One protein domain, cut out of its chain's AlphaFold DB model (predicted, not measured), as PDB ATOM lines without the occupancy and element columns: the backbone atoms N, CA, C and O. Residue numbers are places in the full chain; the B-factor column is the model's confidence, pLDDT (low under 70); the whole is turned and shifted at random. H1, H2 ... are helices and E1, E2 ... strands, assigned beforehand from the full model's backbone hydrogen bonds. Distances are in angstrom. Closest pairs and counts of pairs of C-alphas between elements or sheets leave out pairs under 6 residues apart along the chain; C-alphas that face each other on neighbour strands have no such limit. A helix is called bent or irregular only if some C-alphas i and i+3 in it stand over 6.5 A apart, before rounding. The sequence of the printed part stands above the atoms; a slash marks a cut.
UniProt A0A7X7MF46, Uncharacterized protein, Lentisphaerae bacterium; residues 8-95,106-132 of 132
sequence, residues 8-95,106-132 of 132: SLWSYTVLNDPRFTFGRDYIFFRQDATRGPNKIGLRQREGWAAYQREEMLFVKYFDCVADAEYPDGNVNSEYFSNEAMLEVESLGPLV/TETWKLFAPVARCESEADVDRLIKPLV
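Overview. This is residues 8 to 95 and 106 to 132 of the 132 residues of an uncharacterized protein of Lentisphaerae bacterium (UniProt A0A7X7MF46). Two small three-stranded sheets, E3 E6 E7 and E4 E5 E8, make a partial sandwich with crossed strands, E7 coming closest to the other sheet. The helix H2 covers E4 E5 E8, the small hairpin E1 E2 sits at one side near E6, and the short helix H1 lies by one end of E3 E6 E7. The printed part has 115 residues, in the order E1 E2 E3 E4 E5 H1 E6 E7 E8 H2; the class is mixed, helices and strands, with under half of the residues in named elements. Each sheet is antiparallel throughout. The whole is compact, with a radius of gyration of the C-alphas of 14.3 A and spans of 40 by 31 by 27 A.

Arrangement. In one sheet E5, residues 56 to 62, is the inner strand between E4, residues 48 to 53, and E8, residues 107 to 112. E4 and E5 are a hairpin, with N 51 and O 58 2.8 A apart; E5 and E8 have N 59 and O 110 at 2.8 A. In the other sheet E6, residues 77 to 81, stands between E3, residues 38 to 42, and E7, residues 86 to 90. N 40 and O 79 of E3 and E6 are 3.0 A apart, and N 87 and O 80 of the hairpin E6 and E7 2.8 A. The two sheets form a sandwich, two sheets face to face, their facing parts 10.1 A centre to centre and their strands at 38 degrees. The closest C-alphas of E5 and E7 are those of Phe 62 and Ser 90, 6.8 A apart. H2, residues 121 to 131, is on the sheet E4 E5 E8 at a height over the sheet of 10.8 A, over E4 and across the strands at 68 degrees to E4 on the local plane. H2 is only just irregular, C-alphas 126 and 129 being 6.53 A apart, and 4 of its 7 O i to N i+4 pairs are within hydrogen-bond range. H1, residues 71 to 74, too short for such a pair, only grazes the sheet E3 E6 E7. E1, residues 20 to 22, and E2, residues 27 to 29, are an antiparallel hairpin, N 21 and O 28 being 2.9 A apart.

Along the chain. E5 is 19.7 A long, E4 16.8 A, E8 16.4 A and H2 15.0 A. E3 and E6 measure 13.8 A each and E7 13.3 A; E2 is 6.6 A, E1 6.4 A and H1 5.3 A. C-alpha 20, where E1 begins, is at (236.608, 18.272, 51.340), and C-alpha 131, where H2 ends, at (239.864, 33.970, 34.609).

Size, cuts and confidence. The C-alphas of Val 95 and Ala 116, 40.4 A apart, are the farthest pair. Residues 96 to 105 are cut out, with 14.8 A between C-alphas 95 and 106. Of the links printed whole, none is long. The mean pLDDT of the printed part is 97.3, and no printed residue is under 70.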
ATOM      1  N   SER A   8     234.345  29.315  60.377       98.25
ATOM      2  CA  SER A   8     233.123  28.964  61.085       98.25
ATOM      3  C   SER A   8     232.731  27.543  60.746       98.25
ATOM      4  O   SER A   8     232.702  27.140  59.581       98.25
ATOM      5  N   LEU A   9     232.483  26.771  61.797       98.25
ATOM      6  CA  LEU A   9     232.099  25.370  61.737       98.25
ATOM      7  C   LEU A   9     230.795  25.224  62.511       98.25
ATOM      8  O   LEU A   9     230.673  25.713  63.636       98.25
ATOM      9  N   TRP A  10     229.830  24.535  61.918       98.12
ATOM     10  CA  TRP A  10     228.569  24.216  62.568       98.12
ATOM     11  C   TRP A  10     228.719  22.910  63.344       98.12
ATOM     12  O   TRP A  10     229.623  22.113  63.097       98.12
ATOM     13  N   SER A  11     227.801  22.654  64.276       97.88
ATOM     14  CA  SER A  11     227.808  21.427  65.088       97.88
ATOM     15  C   SER A  11     227.759  20.136  64.262       97.88
ATOM     16  O   SER A  11     228.150  19.081  64.754       97.88
ATOM     17  N   TYR A  12     227.292  20.222  63.013       97.62
ATOM     18  CA  TYR A  12     227.225  19.122  62.055       97.62
ATOM     19  C   TYR A  12     228.378  19.115  61.036       97.62
ATOM     20  O   TYR A  12     228.402  18.250  60.163       97.62
ATOM     21  N   THR A  13     229.330  20.050  61.106       98.25
ATOM     22  CA  THR A  13     230.466  20.085  60.179       98.25
ATOM     23  C   THR A  13     231.397  18.902  60.429       98.25
ATOM     24  O   THR A  13     231.968  18.748  61.509       98.25
ATOM     25  N   VAL A  14     231.600  18.083  59.397       97.75
ATOM     26  CA  VAL A  14     232.499  16.923  59.432       97.75
ATOM     27  C   VAL A  14     233.741  17.251  58.604       97.75
ATOM     28  O   VAL A  14     233.699  17.221  57.376       97.75
ATOM     29  N   LEU A  15     234.851  17.591  59.268       96.00
ATOM     30  CA  LEU A  15     236.085  18.055  58.605       96.00
ATOM     31  C   LEU A  15     236.810  16.966  57.802       96.00
ATOM     32  O   LEU A  15     237.530  17.279  56.860       96.00
ATOM     33  N   ASN A  16     236.627  15.692  58.159       96.62
ATOM     34  CA  ASN A  16     237.162  14.551  57.410       96.62
ATOM     35  C   ASN A  16     236.160  13.987  56.386       96.62
ATOM     36  O   ASN A  16     236.326  12.857  55.925       96.62
ATOM     37  N   ASP A  17     235.109  14.738  56.047       97.94
ATOM     38  CA  ASP A  17     234.199  14.379  54.961       97.94
ATOM     39  C   ASP A  17     234.974  14.361  53.631       97.94
ATOM     40  O   ASP A  17     235.647  15.341  53.306       97.94
ATOM     41  N   PRO A  18     234.888  13.280  52.836       96.94
ATOM     42  CA  PRO A  18     235.651  13.147  51.595       96.94
ATOM     43  C   PRO A  18     235.260  14.161  50.511       96.94
ATOM     44  O   PRO A  18     235.969  14.280  49.511       96.94
ATOM     45  N   ARG A  19     234.158  14.909  50.679       97.56
ATOM     46  CA  ARG A  19     233.857  16.062  49.823       97.56
ATOM     47  C   ARG A  19     234.906  17.164  49.950       97.56
ATOM     48  O   ARG A  19     235.130  17.868  48.963       97.56
ATOM     49  N   PHE A  20     235.546  17.299  51.114       97.88
ATOM     50  CA  PHE A  20     236.608  18.272  51.340       97.88
ATOM     51  C   PHE A  20     237.970  17.760  50.868       97.88
ATOM     52  O   PHE A  20     238.361  16.613  51.079       97.88
ATOM     53  N   THR A  21     238.743  18.653  50.264       97.56
ATOM     54  CA  THR A  21     240.183  18.476  50.072       97.56
ATOM     55  C   THR A  21     240.867  19.767  50.484       97.56
ATOM     56  O   THR A  21     240.702  20.787  49.821       97.56
ATOM     57  N   PHE A  22     241.617  19.715  51.582       96.50
ATOM     58  CA  PHE A  22     242.426  20.831  52.062       96.50
ATOM     59  C   PHE A  22     243.804  20.753  51.407       96.50
ATOM     60  O   PHE A  22     244.595  19.864  51.726       96.50
ATOM     61  N   GLY A  23     244.045  21.640  50.444       96.00
ATOM     62  CA  GLY A  23     245.347  21.854  49.830       96.00
ATOM     63  C   GLY A  23     246.207  22.823  50.640       96.00
ATOM     64  O   GLY A  23     245.863  23.201  51.764       96.00
ATOM     65  N   ARG A  24     247.342  23.219  50.066       96.50
ATOM     66  CA  ARG A  24     248.213  24.240  50.659       96.50
ATOM     67  C   ARG A  24     247.604  25.638  50.521       96.50
ATOM     68  O   ARG A  24     247.622  26.396  51.486       96.50
ATOM     69  N   ASP A  25     247.086  25.948  49.337       95.25
ATOM     70  CA  ASP A  25     246.625  27.276  48.925       95.25
ATOM     71  C   ASP A  25     245.105  27.297  48.670       95.25
ATOM     72  O   ASP A  25     244.460  28.335  48.836       95.25
ATOM     73  N   TYR A  26     244.514  26.148  48.319       97.19
ATOM     74  CA  TYR A  26     243.098  26.017  47.971       97.19
ATOM     75  C   TYR A  26     242.361  24.975  48.817       97.19
ATOM     76  O   TYR A  26     242.908  23.949  49.223       97.19
ATOM     77  N   ILE A  27     241.064  25.211  49.028       97.00
ATOM     78  CA  ILE A  27     240.135  24.243  49.619       97.00
ATOM     79  C   ILE A  27     239.133  23.857  48.541       97.00
ATOM     80  O   ILE A  27     238.426  24.711  48.012       97.00
ATOM     81  N   PHE A  28     239.048  22.567  48.236       98.00
ATOM     82  CA  PHE A  28     238.017  22.039  47.350       98.00
ATOM     83  C   PHE A  28     236.871  21.478  48.175       98.00
ATOM     84  O   PHE A  28     237.093  20.737  49.133       98.00
ATOM     85  N   PHE A  29     235.651  21.776  47.746       98.00
ATOM     86  CA  PHE A  29     234.436  21.186  48.281       98.00
ATOM     87  C   PHE A  29     233.532  20.760  47.129       98.00
ATOM     88  O   PHE A  29     233.373  21.492  46.152       98.00
ATOM     89  N   ARG A  30     233.004  19.537  47.196       96.56
ATOM     90  CA  ARG A  30     232.310  18.889  46.075       96.56
ATOM     91  C   ARG A  30     230.904  18.489  46.476       96.56
ATOM     92  O   ARG A  30     230.686  18.068  47.607       96.56
ATOM     93  N   GLN A  31     229.983  18.549  45.524       97.31
ATOM     94  CA  GLN A  31     228.642  18.009  45.705       97.31
ATOM     95  C   GLN A  31     228.682  16.475  45.757       97.31
ATOM     96  O   GLN A  31     229.292  15.847  44.893       97.31
ATOM     97  N   ASP A  32     227.989  15.881  46.729       97.44
ATOM     98  CA  ASP A  32     227.709  14.440  46.796       97.44
ATOM     99  C   ASP A  32     226.257  14.243  47.247       97.44
ATOM    100  O   ASP A  32     225.926  14.443  48.415       97.44
ATOM    101  N   ALA A  33     225.394  13.837  46.313       96.75
ATOM    102  CA  ALA A  33     223.963  13.667  46.552       96.75
ATOM    103  C   ALA A  33     223.625  12.502  47.509       96.75
ATOM    104  O   ALA A  33     222.464  12.298  47.852       96.75
ATOM    105  N   THR A  34     224.620  11.716  47.932       97.75
ATOM    106  CA  THR A  34     224.452  10.592  48.867       97.75
ATOM    107  C   THR A  34     224.814  10.948  50.309       97.75
ATOM    108  O   THR A  34     224.763  10.083  51.187       97.75
ATOM    109  N   ARG A  35     225.200  12.204  50.573       97.31
ATOM    110  CA  ARG A  35     225.679  12.660  51.882       97.31
ATOM    111  C   ARG A  35     224.792  13.740  52.479       97.31
ATOM    112  O   ARG A  35     224.360  14.653  51.788       97.31
ATOM    113  N   GLY A  36     224.644  13.659  53.800       98.06
ATOM    114  CA  GLY A  36     223.966  14.660  54.616       98.06
ATOM    115  C   GLY A  36     224.638  16.038  54.618       98.06
ATOM    116  O   GLY A  36     225.676  16.248  53.975       98.06
ATOM    117  N   PRO A  37     224.067  16.990  55.372       98.44
ATOM    118  CA  PRO A  37     224.522  18.372  55.397       98.44
ATOM    119  C   PRO A  37     225.957  18.492  55.905       98.44
ATOM    120  O   PRO A  37     226.331  17.897  56.915       98.44
ATOM    121  N   ASN A  38     226.753  19.305  55.221       98.56
ATOM    122  CA  ASN A  38     228.059  19.740  55.693       98.56
ATOM    123  C   ASN A  38     228.300  21.176  55.224       98.56
ATOM    124  O   ASN A  38     227.939  21.524  54.098       98.56
ATOM    125  N   LYS A  39     228.850  22.009  56.110       98.62
ATOM    126  CA  LYS A  39     229.012  23.450  55.894       98.62
ATOM    127  C   LYS A  39     230.351  23.927  56.431       98.62
ATOM    128  O   LYS A  39     230.791  23.459  57.481       98.62
ATOM    129  N   ILE A  40     230.972  24.877  55.743       98.62
ATOM    130  CA  ILE A  40     232.146  25.599  56.230       98.62
ATOM    131  C   ILE A  40     232.037  27.080  55.876       98.62
ATOM    132  O   ILE A  40     231.635  27.425  54.767       98.62
ATOM    133  N   GLY A  41     232.396  27.943  56.820       98.44
ATOM    134  CA  GLY A  41     232.464  29.388  56.641       98.44
ATOM    135  C   GLY A  41     233.913  29.850  56.651       98.44
ATOM    136  O   GLY A  41     234.709  29.369  57.460       98.44
ATOM    137  N   LEU A  42     234.263  30.776  55.762       97.69
ATOM    138  CA  LEU A  42     235.612  31.318  55.618       97.69
ATOM    139  C   LEU A  42     235.574  32.842  55.523       97.69
ATOM    140  O   LEU A  42     234.785  33.412  54.763       97.69
ATOM    141  N   ARG A  43     236.504  33.502  56.223       97.50
ATOM    142  CA  ARG A  43     236.871  34.892  55.921       97.50
ATOM    143  C   ARG A  43     237.750  34.909  54.664       97.50
ATOM    144  O   ARG A  43     238.978  34.804  54.712       97.50
ATOM    145  N   GLN A  44     237.090  34.970  53.518       96.12
ATOM    146  CA  GLN A  44     237.667  34.887  52.183       96.12
ATOM    147  C   GLN A  44     238.080  36.289  51.715       96.12
ATOM    148  O   GLN A  44     237.242  37.184  51.627       96.12
ATOM    149  N   ARG A  45     239.378  36.483  51.443       95.06
ATOM    150  CA  ARG A  45     239.976  37.782  51.070       95.06
ATOM    151  C   ARG A  45     240.411  37.894  49.605       95.06
ATOM    152  O   ARG A  45     240.757  38.985  49.175       95.06
ATOM    153  N   GLU A  46     240.398  36.794  48.859       94.94
ATOM    154  CA  GLU A  46     240.695  36.783  47.418       94.94
ATOM    155  C   GLU A  46     239.543  37.362  46.585       94.94
ATOM    156  O   GLU A  46     239.752  37.746  45.441       94.94
ATOM    157  N   GLY A  47     238.332  37.420  47.147       95.50
ATOM    158  CA  GLY A  47     237.182  38.093  46.548       95.50
ATOM    159  C   GLY A  47     236.411  37.267  45.516       95.50
ATOM    160  O   GLY A  47     235.607  37.810  44.758       95.50
ATOM    161  N   TRP A  48     236.650  35.954  45.455       97.62
ATOM    162  CA  TRP A  48     235.938  35.061  44.546       97.62
ATOM    163  C   TRP A  48     235.820  33.633  45.078       97.62
ATOM    164  O   TRP A  48     236.606  33.171  45.908       97.62
ATOM    165  N   ALA A  49     234.836  32.920  44.535       98.19
ATOM    166  CA  ALA A  49     234.663  31.484  44.660       98.19
ATOM    167  C   ALA A  49     234.220  30.893  43.320       98.19
ATOM    168  O   ALA A  49     233.454  31.512  42.576       98.19
ATOM    169  N   ALA A  50     234.688  29.684  43.019       97.94
ATOM    170  CA  ALA A  50     234.383  29.008  41.767       97.94
ATOM    171  C   ALA A  50     233.673  27.673  42.002       97.94
ATOM    172  O   ALA A  50     234.017  26.914  42.905       97.94
ATOM    173  N   TYR A  51     232.708  27.374  41.137       98.06
ATOM    174  CA  TYR A  51     232.035  26.088  41.049       98.06
ATOM    175  C   TYR A  51     232.147  25.569  39.620       98.06
ATOM    176  O   TYR A  51     231.715  26.226  38.671       98.06
ATOM    177  N   GLN A  52     232.727  24.383  39.461       97.81
ATOM    178  CA  GLN A  52     232.860  23.742  38.160       97.81
ATOM    179  C   GLN A  52     231.881  22.578  38.032       97.81
ATOM    180  O   GLN A  52     231.852  21.674  38.870       97.81
ATOM    181  N   ARG A  53     231.125  22.572  36.935       96.38
ATOM    182  CA  ARG A  53     230.278  21.455  36.519       96.38
ATOM    183  C   ARG A  53     230.632  21.095  35.083       96.38
ATOM    184  O   ARG A  53     230.295  21.835  34.163       96.38
ATOM    185  N   GLU A  54     231.287  19.948  34.909       94.62
ATOM    186  CA  GLU A  54     231.830  19.515  33.612       94.62
ATOM    187  C   GLU A  54     232.770  20.595  33.036       94.62
ATOM    188  O   GLU A  54     233.705  21.005  33.722       94.62
ATOM    189  N   GLU A  55     232.533  21.072  31.812       97.12
ATOM    190  CA  GLU A  55     233.348  22.108  31.159       97.12
ATOM    191  C   GLU A  55     232.887  23.544  31.468       97.12
ATOM    192  O   GLU A  55     233.442  24.503  30.929       97.12
ATOM    193  N   MET A  56     231.866  23.712  32.316       98.25
ATOM    194  CA  MET A  56     231.361  25.021  32.727       98.25
ATOM    195  C   MET A  56     231.936  25.418  34.082       98.25
ATOM    196  O   MET A  56     231.759  24.715  35.080       98.25
ATOM    197  N   LEU A  57     232.570  26.586  34.127       98.56
ATOM    198  CA  LEU A  57     233.057  27.214  35.346       98.56
ATOM    199  C   LEU A  57     232.179  28.419  35.681       98.56
ATOM    200  O   LEU A  57     232.192  29.428  34.975       98.56
ATOM    201  N   PHE A  58     231.429  28.320  36.770       98.56
ATOM    202  CA  PHE A  58     230.749  29.451  37.385       98.56
ATOM    203  C   PHE A  58     231.690  30.111  38.391       98.56
ATOM    204  O   PHE A  58     232.230  29.432  39.264       98.56
ATOM    205  N   VAL A  59     231.874  31.425  38.292       98.62
ATOM    206  CA  VAL A  59     232.640  32.213  39.261       98.62
ATOM    207  C   VAL A  59     231.745  33.291  39.850       98.62
ATOM    208  O   VAL A  59     231.170  34.104  39.121       98.62
ATOM    209  N   LYS A  60     231.671  33.305  41.178       98.69
ATOM    210  CA  LYS A  60     231.054  34.364  41.965       98.69
ATOM    211  C   LYS A  60     232.153  35.251  42.538       98.69
ATOM    212  O   LYS A  60     233.048  34.746  43.208       98.69
ATOM    213  N   TYR A  61     232.049  36.551  42.302       98.50
ATOM    214  CA  TYR A  61     232.907  37.578  42.887       98.50
ATOM    215  C   TYR A  61     232.130  38.335  43.956       98.50
ATOM    216  O   TYR A  61     230.962  38.671  43.739       98.50
ATOM    217  N   PHE A  62     232.778  38.588  45.085       97.31
ATOM    218  CA  PHE A  62     232.213  39.270  46.246       97.31
ATOM    219  C   PHE A  62     233.344  39.890  47.069       97.31
ATOM    220  O   PHE A  62     234.390  39.274  47.253       97.31
ATOM    221  N   ASP A  63     233.140  41.095  47.590       93.31
ATOM    222  CA  ASP A  63     234.199  41.807  48.304       93.31
ATOM    223  C   ASP A  63     234.344  41.363  49.768       93.31
ATOM    224  O   ASP A  63     233.405  40.905  50.428       93.31
ATOM    225  N   CYS A  64     235.552  41.553  50.303       95.38
ATOM    226  CA  CYS A  64     235.839  41.450  51.728       95.38
ATOM    227  C   CYS A  64     236.279  42.813  52.261       95.38
ATOM    228  O   CYS A  64     237.397  43.262  52.008       95.38
ATOM    229  N   VAL A  65     235.415  43.474  53.026       94.62
ATOM    230  CA  VAL A  65     235.740  44.734  53.690       94.62
ATOM    231  C   VAL A  65     236.638  44.417  54.890       94.62
ATOM    232  O   VAL A  65     236.243  43.692  55.807       94.62
ATOM    233  N   ALA A  66     237.879  44.910  54.853       89.62
ATOM    234  CA  ALA A  66     238.938  44.506  55.782       89.62
ATOM    235  C   ALA A  66     238.560  44.719  57.258       89.62
ATOM    236  O   ALA A  66     238.701  43.801  58.066       89.62
ATOM    237  N   ASP A  67     238.000  45.886  57.574       91.44
ATOM    238  CA  ASP A  67     237.707  46.307  58.949       91.44
ATOM    239  C   ASP A  67     236.230  46.133  59.339       91.44
ATOM    240  O   ASP A  67     235.797  46.636  60.372       91.44
ATOM    241  N   ALA A  68     235.443  45.427  58.522       95.69
ATOM    242  CA  ALA A  68     234.046  45.158  58.835       95.69
ATOM    243  C   ALA A  68     233.869  43.896  59.690       95.69
ATOM    244  O   ALA A  68     234.640  42.931  59.596       95.69
ATOM    245  N   GLU A  69     232.800  43.905  60.482       97.06
ATOM    246  CA  GLU A  69     232.274  42.724  61.153       97.06
ATOM    247  C   GLU A  69     231.284  42.013  60.234       97.06
ATOM    248  O   GLU A  69     230.401  42.631  59.639       97.06
ATOM    249  N   TYR A  70     231.437  40.701  60.124       97.81
ATOM    250  CA  TYR A  70     230.557  39.831  59.357       97.81
ATOM    251  C   TYR A  70     229.758  38.909  60.289       97.81
ATOM    252  O   TYR A  70     230.193  38.662  61.422       97.81
ATOM    253  N   PRO A  71     228.602  38.387  59.841       97.38
ATOM    254  CA  PRO A  71     227.837  37.418  60.615       97.38
ATOM    255  C   PRO A  71     228.598  36.093  60.799       97.38
ATOM    256  O   PRO A  71     229.747  35.930  60.379       97.38
ATOM    257  N   ASP A  72     227.961  35.172  61.521       97.31
ATOM    258  CA  ASP A  72     228.359  33.766  61.606       97.31
ATOM    259  C   ASP A  72     229.825  33.538  61.979       97.31
ATOM    260  O   ASP A  72     230.505  32.707  61.398       97.31
ATOM    261  N   GLY A  73     230.347  34.266  62.971       96.56
ATOM    262  CA  GLY A  73     231.742  34.117  63.413       96.56
ATOM    263  C   GLY A  73     232.753  34.925  62.593       96.56
ATOM    264  O   GLY A  73     233.944  34.601  62.583       96.56
ATOM    265  N   ASN A  74     232.295  36.016  61.971       97.19
ATOM    266  CA  ASN A  74     233.105  36.957  61.202       97.19
ATOM    267  C   ASN A  74     233.658  36.353  59.899       97.19
ATOM    268  O   ASN A  74     234.839  36.527  59.572       97.19
ATOM    269  N   VAL A  75     232.794  35.644  59.167       98.06
ATOM    270  CA  VAL A  75     233.067  35.051  57.848       98.06
ATOM    271  C   VAL A  75     232.190  35.708  56.783       98.06
ATOM    272  O   VAL A  75     231.040  36.037  57.035       98.06
ATOM    273  N   ASN A  76     232.732  35.918  55.584       98.12
ATOM    274  CA  ASN A  76     232.020  36.570  54.475       98.12
ATOM    275  C   ASN A  76     231.661  35.602  53.338       98.12
ATOM    276  O   ASN A  76     231.120  36.024  52.317       98.12
ATOM    277  N   SER A  77     231.989  34.319  53.485       98.31
ATOM    278  CA  SER A  77     231.628  33.277  52.528       98.31
ATOM    279  C   SER A  77     231.345  31.969  53.235       98.31
ATOM    280  O   SER A  77     232.032  31.625  54.202       98.31
ATOM    281  N   GLU A  78     230.370  31.232  52.722       98.62
ATOM    282  CA  GLU A  78     229.956  29.950  53.259       98.62
ATOM    283  C   GLU A  78     229.706  28.954  52.129       98.62
ATOM    284  O   GLU A  78     229.218  29.293  51.049       98.62
ATOM    285  N   TYR A  79     230.074  27.704  52.379       98.62
ATOM    286  CA  TYR A  79     229.984  26.629  51.403       98.62
ATOM    287  C   TYR A  79     229.255  25.466  52.042       98.62
ATOM    288  O   TYR A  79     229.703  24.933  53.059       98.62
ATOM    289  N   PHE A  80     228.134  25.082  51.444       98.69
ATOM    290  CA  PHE A  80     227.254  24.038  51.955       98.69
ATOM    291  C   PHE A  80     227.011  22.971  50.895       98.69
ATOM    292  O   PHE A  80     226.964  23.262  49.703       98.69
ATOM    293  N   SER A  81     226.881  21.720  51.325       98.50
ATOM    294  CA  SER A  81     226.402  20.639  50.473       98.50
ATOM    295  C   SER A  81     225.594  19.639  51.290       98.50
ATOM    296  O   SER A  81     225.964  19.281  52.413       98.50
ATOM    297  N   ASN A  82     224.521  19.138  50.695       98.31
ATOM    298  CA  ASN A  82     223.745  17.998  51.172       98.31
ATOM    299  C   ASN A  82     223.292  17.139  49.982       98.31
ATOM    300  O   ASN A  82     223.761  17.318  48.859       98.31
ATOM    301  N   GLU A  83     222.337  16.245  50.210       98.12
ATOM    302  CA  GLU A  83     221.807  15.329  49.207       98.12
ATOM    303  C   GLU A  83     221.194  16.053  47.994       98.12
ATOM    304  O   GLU A  83     221.195  15.525  46.882       98.12
ATOM    305  N   ALA A  84     220.676  17.266  48.194       97.75
ATOM    306  CA  ALA A  84     219.910  17.997  47.193       97.75
ATOM    307  C   ALA A  84     220.744  19.021  46.412       97.75
ATOM    308  O   ALA A  84     220.479  19.243  45.230       97.75
ATOM    309  N   MET A  85     221.716  19.674  47.053       97.56
ATOM    310  CA  MET A  85     222.374  20.843  46.471       97.56
ATOM    311  C   MET A  85     223.756  21.131  47.050       97.56
ATOM    312  O   MET A  85     224.087  20.685  48.149       97.56
ATOM    313  N   LEU A  86     224.504  21.948  46.304       98.25
ATOM    314  CA  LEU A  86     225.690  22.665  46.758       98.25
ATOM    315  C   LEU A  86     225.413  24.167  46.678       98.25
ATOM    316  O   LEU A  86     224.883  24.643  45.675       98.25
ATOM    317  N   GLU A  87     225.818  24.900  47.706       98.12
ATOM    318  CA  GLU A  87     225.682  26.351  47.788       98.12
ATOM    319  C   GLU A  87     227.056  27.022  47.868       98.12
ATOM    320  O   GLU A  87     227.966  26.547  48.554       98.12
ATOM    321  N   VAL A  88     227.178  28.147  47.160       98.19
ATOM    322  CA  VAL A  88     228.291  29.098  47.251       98.19
ATOM    323  C   VAL A  88     227.692  30.419  47.721       98.19
ATOM    324  O   VAL A  88     227.180  31.212  46.923       98.19
ATOM    325  N   GLU A  89     227.683  30.618  49.029       98.06
ATOM    326  CA  GLU A  89     227.036  31.736  49.707       98.06
ATOM    327  C   GLU A  89     228.071  32.817  50.031       98.06
ATOM    328  O   GLU A  89     229.197  32.522  50.436       98.06
ATOM    329  N   SER A  90     227.709  34.082  49.816       98.25
ATOM    330  CA  SER A  90     228.521  35.218  50.245       98.25
ATOM    331  C   SER A  90     227.677  36.159  51.090       98.25
ATOM    332  O   SER A  90     226.469  36.280  50.883       98.25
ATOM    333  N   LEU A  91     228.312  36.784  52.074       98.06
ATOM    334  CA  LEU A  91     227.640  37.532  53.127       98.06
ATOM    335  C   LEU A  91     228.120  38.977  53.102       98.06
ATOM    336  O   LEU A  91     229.318  39.235  52.974       98.06
ATOM    337  N   GLY A  92     227.183  39.910  53.256       97.62
ATOM    338  CA  GLY A  92     227.495  41.311  53.507       97.62
ATOM    339  C   GLY A  92     227.918  41.543  54.964       97.62
ATOM    340  O   GLY A  92     227.644  40.709  55.832       97.62
ATOM    341  N   PRO A  93     228.580  42.672  55.256       97.44
ATOM    342  CA  PRO A  93     228.917  43.043  56.623       97.44
ATOM    343  C   PRO A  93     227.659  43.330  57.457       97.44
ATOM    344  O   PRO A  93     226.625  43.755  56.936       97.44
ATOM    345  N   LEU A  94     227.765  43.140  58.771       97.56
ATOM    346  CA  LEU A  94     226.741  43.553  59.723       97.56
ATOM    347  C   LEU A  94     226.689  45.080  59.792       97.56
ATOM    348  O   LEU A  94     227.703  45.747  59.989       97.56
ATOM    349  N   VAL A  95     225.484  45.632  59.663       96.38
ATOM    350  CA  VAL A  95     225.240  47.074  59.745       96.38
ATOM    351  C   VAL A  95     223.997  47.349  60.584       96.38
ATOM    352  O   VAL A  95     223.009  46.620  60.515       96.38
ATOM    353  N   THR A 106     226.886  43.263  47.052       96.88
ATOM    354  CA  THR A 106     226.989  43.136  45.597       96.88
ATOM    355  C   THR A 106     227.778  41.891  45.250       96.88
ATOM    356  O   THR A 106     228.908  41.715  45.697       96.88
ATOM    357  N   GLU A 107     227.194  41.060  44.394       98.25
ATOM    358  CA  GLU A 107     227.868  39.925  43.786       98.25
ATOM    359  C   GLU A 107     227.963  40.147  42.273       98.25
ATOM    360  O   GLU A 107     227.017  40.620  41.641       98.25
ATOM    361  N   THR A 108     229.087  39.764  41.669       98.38
ATOM    362  CA  THR A 108     229.204  39.659  40.205       98.38
ATOM    363  C   THR A 108     229.347  38.199  39.824       98.38
ATOM    364  O   THR A 108     230.164  37.486  40.399       98.38
ATOM    365  N   TRP A 109     228.540  37.729  38.876       98.38
ATOM    366  CA  TRP A 109     228.536  36.328  38.456       98.38
ATOM    367  C   TRP A 109     229.027  36.227  37.017       98.38
ATOM    368  O   TRP A 109     228.531  36.927  36.131       98.38
ATOM    369  N   LYS A 110     230.000  35.349  36.773       98.56
ATOM    370  CA  LYS A 110     230.506  35.043  35.431       98.56
ATOM    371  C   LYS A 110     230.436  33.543  35.179       98.56
ATOM    372  O   LYS A 110     230.662  32.742  36.083       98.56
ATOM    373  N   LEU A 111     230.148  33.177  33.936       98.44
ATOM    374  CA  LEU A 111     230.191  31.799  33.462       98.44
ATOM    375  C   LEU A 111     231.231  31.703  32.346       98.44
ATOM    376  O   LEU A 111     231.192  32.488  31.399       98.44
ATOM    377  N   PHE A 112     232.137  30.739  32.454       98.38
ATOM    378  CA  PHE A 112     233.171  30.464  31.464       98.38
ATOM    379  C   PHE A 112     232.998  29.045  30.923       98.38
ATOM    380  O   PHE A 112     232.797  28.105  31.692       98.38
ATOM    381  N   ALA A 113     233.080  28.895  29.602       97.00
ATOM    382  CA  ALA A 113     233.078  27.602  28.929       97.00
ATOM    383  C   ALA A 113     233.748  27.720  27.540       97.00
ATOM    384  O   ALA A 113     233.519  28.720  26.854       97.00
ATOM    385  N   PRO A 114     234.532  26.717  27.102       97.50
ATOM    386  CA  PRO A 114     234.918  25.525  27.859       97.50
ATOM    387  C   PRO A 114     236.085  25.807  28.824       97.50
ATOM    388  O   PRO A 114     237.030  26.517  28.484       97.50
ATOM    389  N   VAL A 115     236.045  25.209  30.015       98.19
ATOM    390  CA  VAL A 115     237.169  25.154  30.963       98.19
ATOM    391  C   VAL A 115     237.430  23.693  31.308       98.19
ATOM    392  O   VAL A 115     236.532  22.997  31.778       98.19
ATOM    393  N   ALA A 116     238.658  23.217  31.080       97.81
ATOM    394  CA  ALA A 116     239.038  21.843  31.406       97.81
ATOM    395  C   ALA A 116     238.820  21.539  32.898       97.81
ATOM    396  O   ALA A 116     238.920  22.430  33.745       97.81
ATOM    397  N   ARG A 117     238.523  20.278  33.228       96.44
ATOM    398  CA  ARG A 117     238.264  19.861  34.612       96.44
ATOM    399  C   ARG A 117     239.466  20.170  35.508       96.44
ATOM    400  O   ARG A 117     240.584  19.761  35.209       96.44
ATOM    401  N   CYS A 118     239.214  20.864  36.610       96.94
ATOM    402  CA  CYS A 118     240.188  21.146  37.650       96.94
ATOM    403  C   CYS A 118     240.204  19.994  38.659       96.94
ATOM    404  O   CYS A 118     239.199  19.736  39.326       96.94
ATOM    405  N   GLU A 119     241.335  19.303  38.789       94.50
ATOM    406  CA  GLU A 119     241.471  18.155  39.699       94.50
ATOM    407  C   GLU A 119     242.526  18.386  40.790       94.50
ATOM    408  O   GLU A 119     242.621  17.603  41.736       94.50
ATOM    409  N   SER A 120     243.287  19.479  40.697       96.94
ATOM    410  CA  SER A 120     244.410  19.786  41.583       96.94
ATOM    411  C   SER A 120     244.613  21.289  41.792       96.94
ATOM    412  O   SER A 120     244.098  22.107  41.036       96.94
ATOM    413  N   GLU A 121     245.418  21.668  42.790       97.94
ATOM    414  CA  GLU A 121     245.833  23.067  43.000       97.94
ATOM    415  C   GLU A 121     246.580  23.640  41.784       97.94
ATOM    416  O   GLU A 121     246.328  24.769  41.377       97.94
ATOM    417  N   ALA A 122     247.423  22.831  41.134       98.25
ATOM    418  CA  ALA A 122     248.128  23.235  39.918       98.25
ATOM    419  C   ALA A 122     247.168  23.527  38.750       98.25
ATOM    420  O   ALA A 122     247.451  24.379  37.905       98.25
ATOM    421  N   ASP A 123     246.021  22.842  38.698       98.19
ATOM    422  CA  ASP A 123     244.977  23.158  37.727       98.19
ATOM    423  C   ASP A 123     244.256  24.459  38.068       98.19
ATOM    424  O   ASP A 123     243.925  25.197  37.144       98.19
ATOM    425  N   VAL A 124     244.064  24.790  39.350       98.25
ATOM    426  CA  VAL A 124     243.501  26.094  39.740       98.25
ATOM    427  C   VAL A 124     244.389  27.218  39.212       98.25
ATOM    428  O   VAL A 124     243.894  28.115  38.529       98.25
ATOM    429  N   ASP A 125     245.699  27.135  39.438       98.31
ATOM    430  CA  ASP A 125     246.654  28.152  38.983       98.31
ATOM    431  C   ASP A 125     246.697  28.284  37.454       98.31
ATOM    432  O   ASP A 125     246.803  29.383  36.911       98.31
ATOM    433  N   ARG A 126     246.606  27.159  36.740       98.44
ATOM    434  CA  ARG A 126     246.719  27.120  35.277       98.44
ATOM    435  C   ARG A 126     245.416  27.456  34.551       98.44
ATOM    436  O   ARG A 126     245.471  28.034  33.468       98.44
ATOM    437  N   LEU A 127     244.268  27.038  35.087       98.25
ATOM    438  CA  LEU A 127     242.968  27.079  34.404       98.25
ATOM    439  C   LEU A 127     242.020  28.140  34.962       98.25
ATOM    440  O   LEU A 127     241.250  28.711  34.196       98.25
ATOM    441  N   ILE A 128     242.040  28.374  36.278       97.88
ATOM    442  CA  ILE A 128     241.041  29.203  36.967       97.88
ATOM    443  C   ILE A 128     241.604  30.587  37.279       97.88
ATOM    444  O   ILE A 128     240.961  31.578  36.946       97.88
ATOM    445  N   LYS A 129     242.812  30.681  37.853       97.56
ATOM    446  CA  LYS A 129     243.452  31.962  38.203       97.56
ATOM    447  C   LYS A 129     243.515  32.974  37.042       97.56
ATOM    448  O   LYS A 129     243.296  34.144  37.313       97.56
ATOM    449  N   PRO A 130     243.741  32.593  35.766       97.75
ATOM    450  CA  PRO A 130     243.712  33.553  34.656       97.75
ATOM    451  C   PRO A 130     242.328  34.143  34.333       97.75
ATOM    452  O   PRO A 130     242.241  35.078  33.539       97.75
ATOM    453  N   LEU A 131     241.249  33.566  34.873       97.00
ATOM    454  CA  LEU A 131     239.864  33.970  34.609       97.00
ATOM    455  C   LEU A 131     239.279  34.869  35.707       97.00
ATOM    456  O   LEU A 131     238.167  35.373  35.514       97.00
ATOM    457  N   VAL A 132     239.992  35.032  36.829       94.81
ATOM    458  CA  VAL A 132     239.535  35.704  38.057       94.81
ATOM    459  C   VAL A 132     240.399  36.888  38.448       94.81
ATOM    460  O   VAL A 132     241.608  36.881  38.133       94.81
TER     461      VAL A 132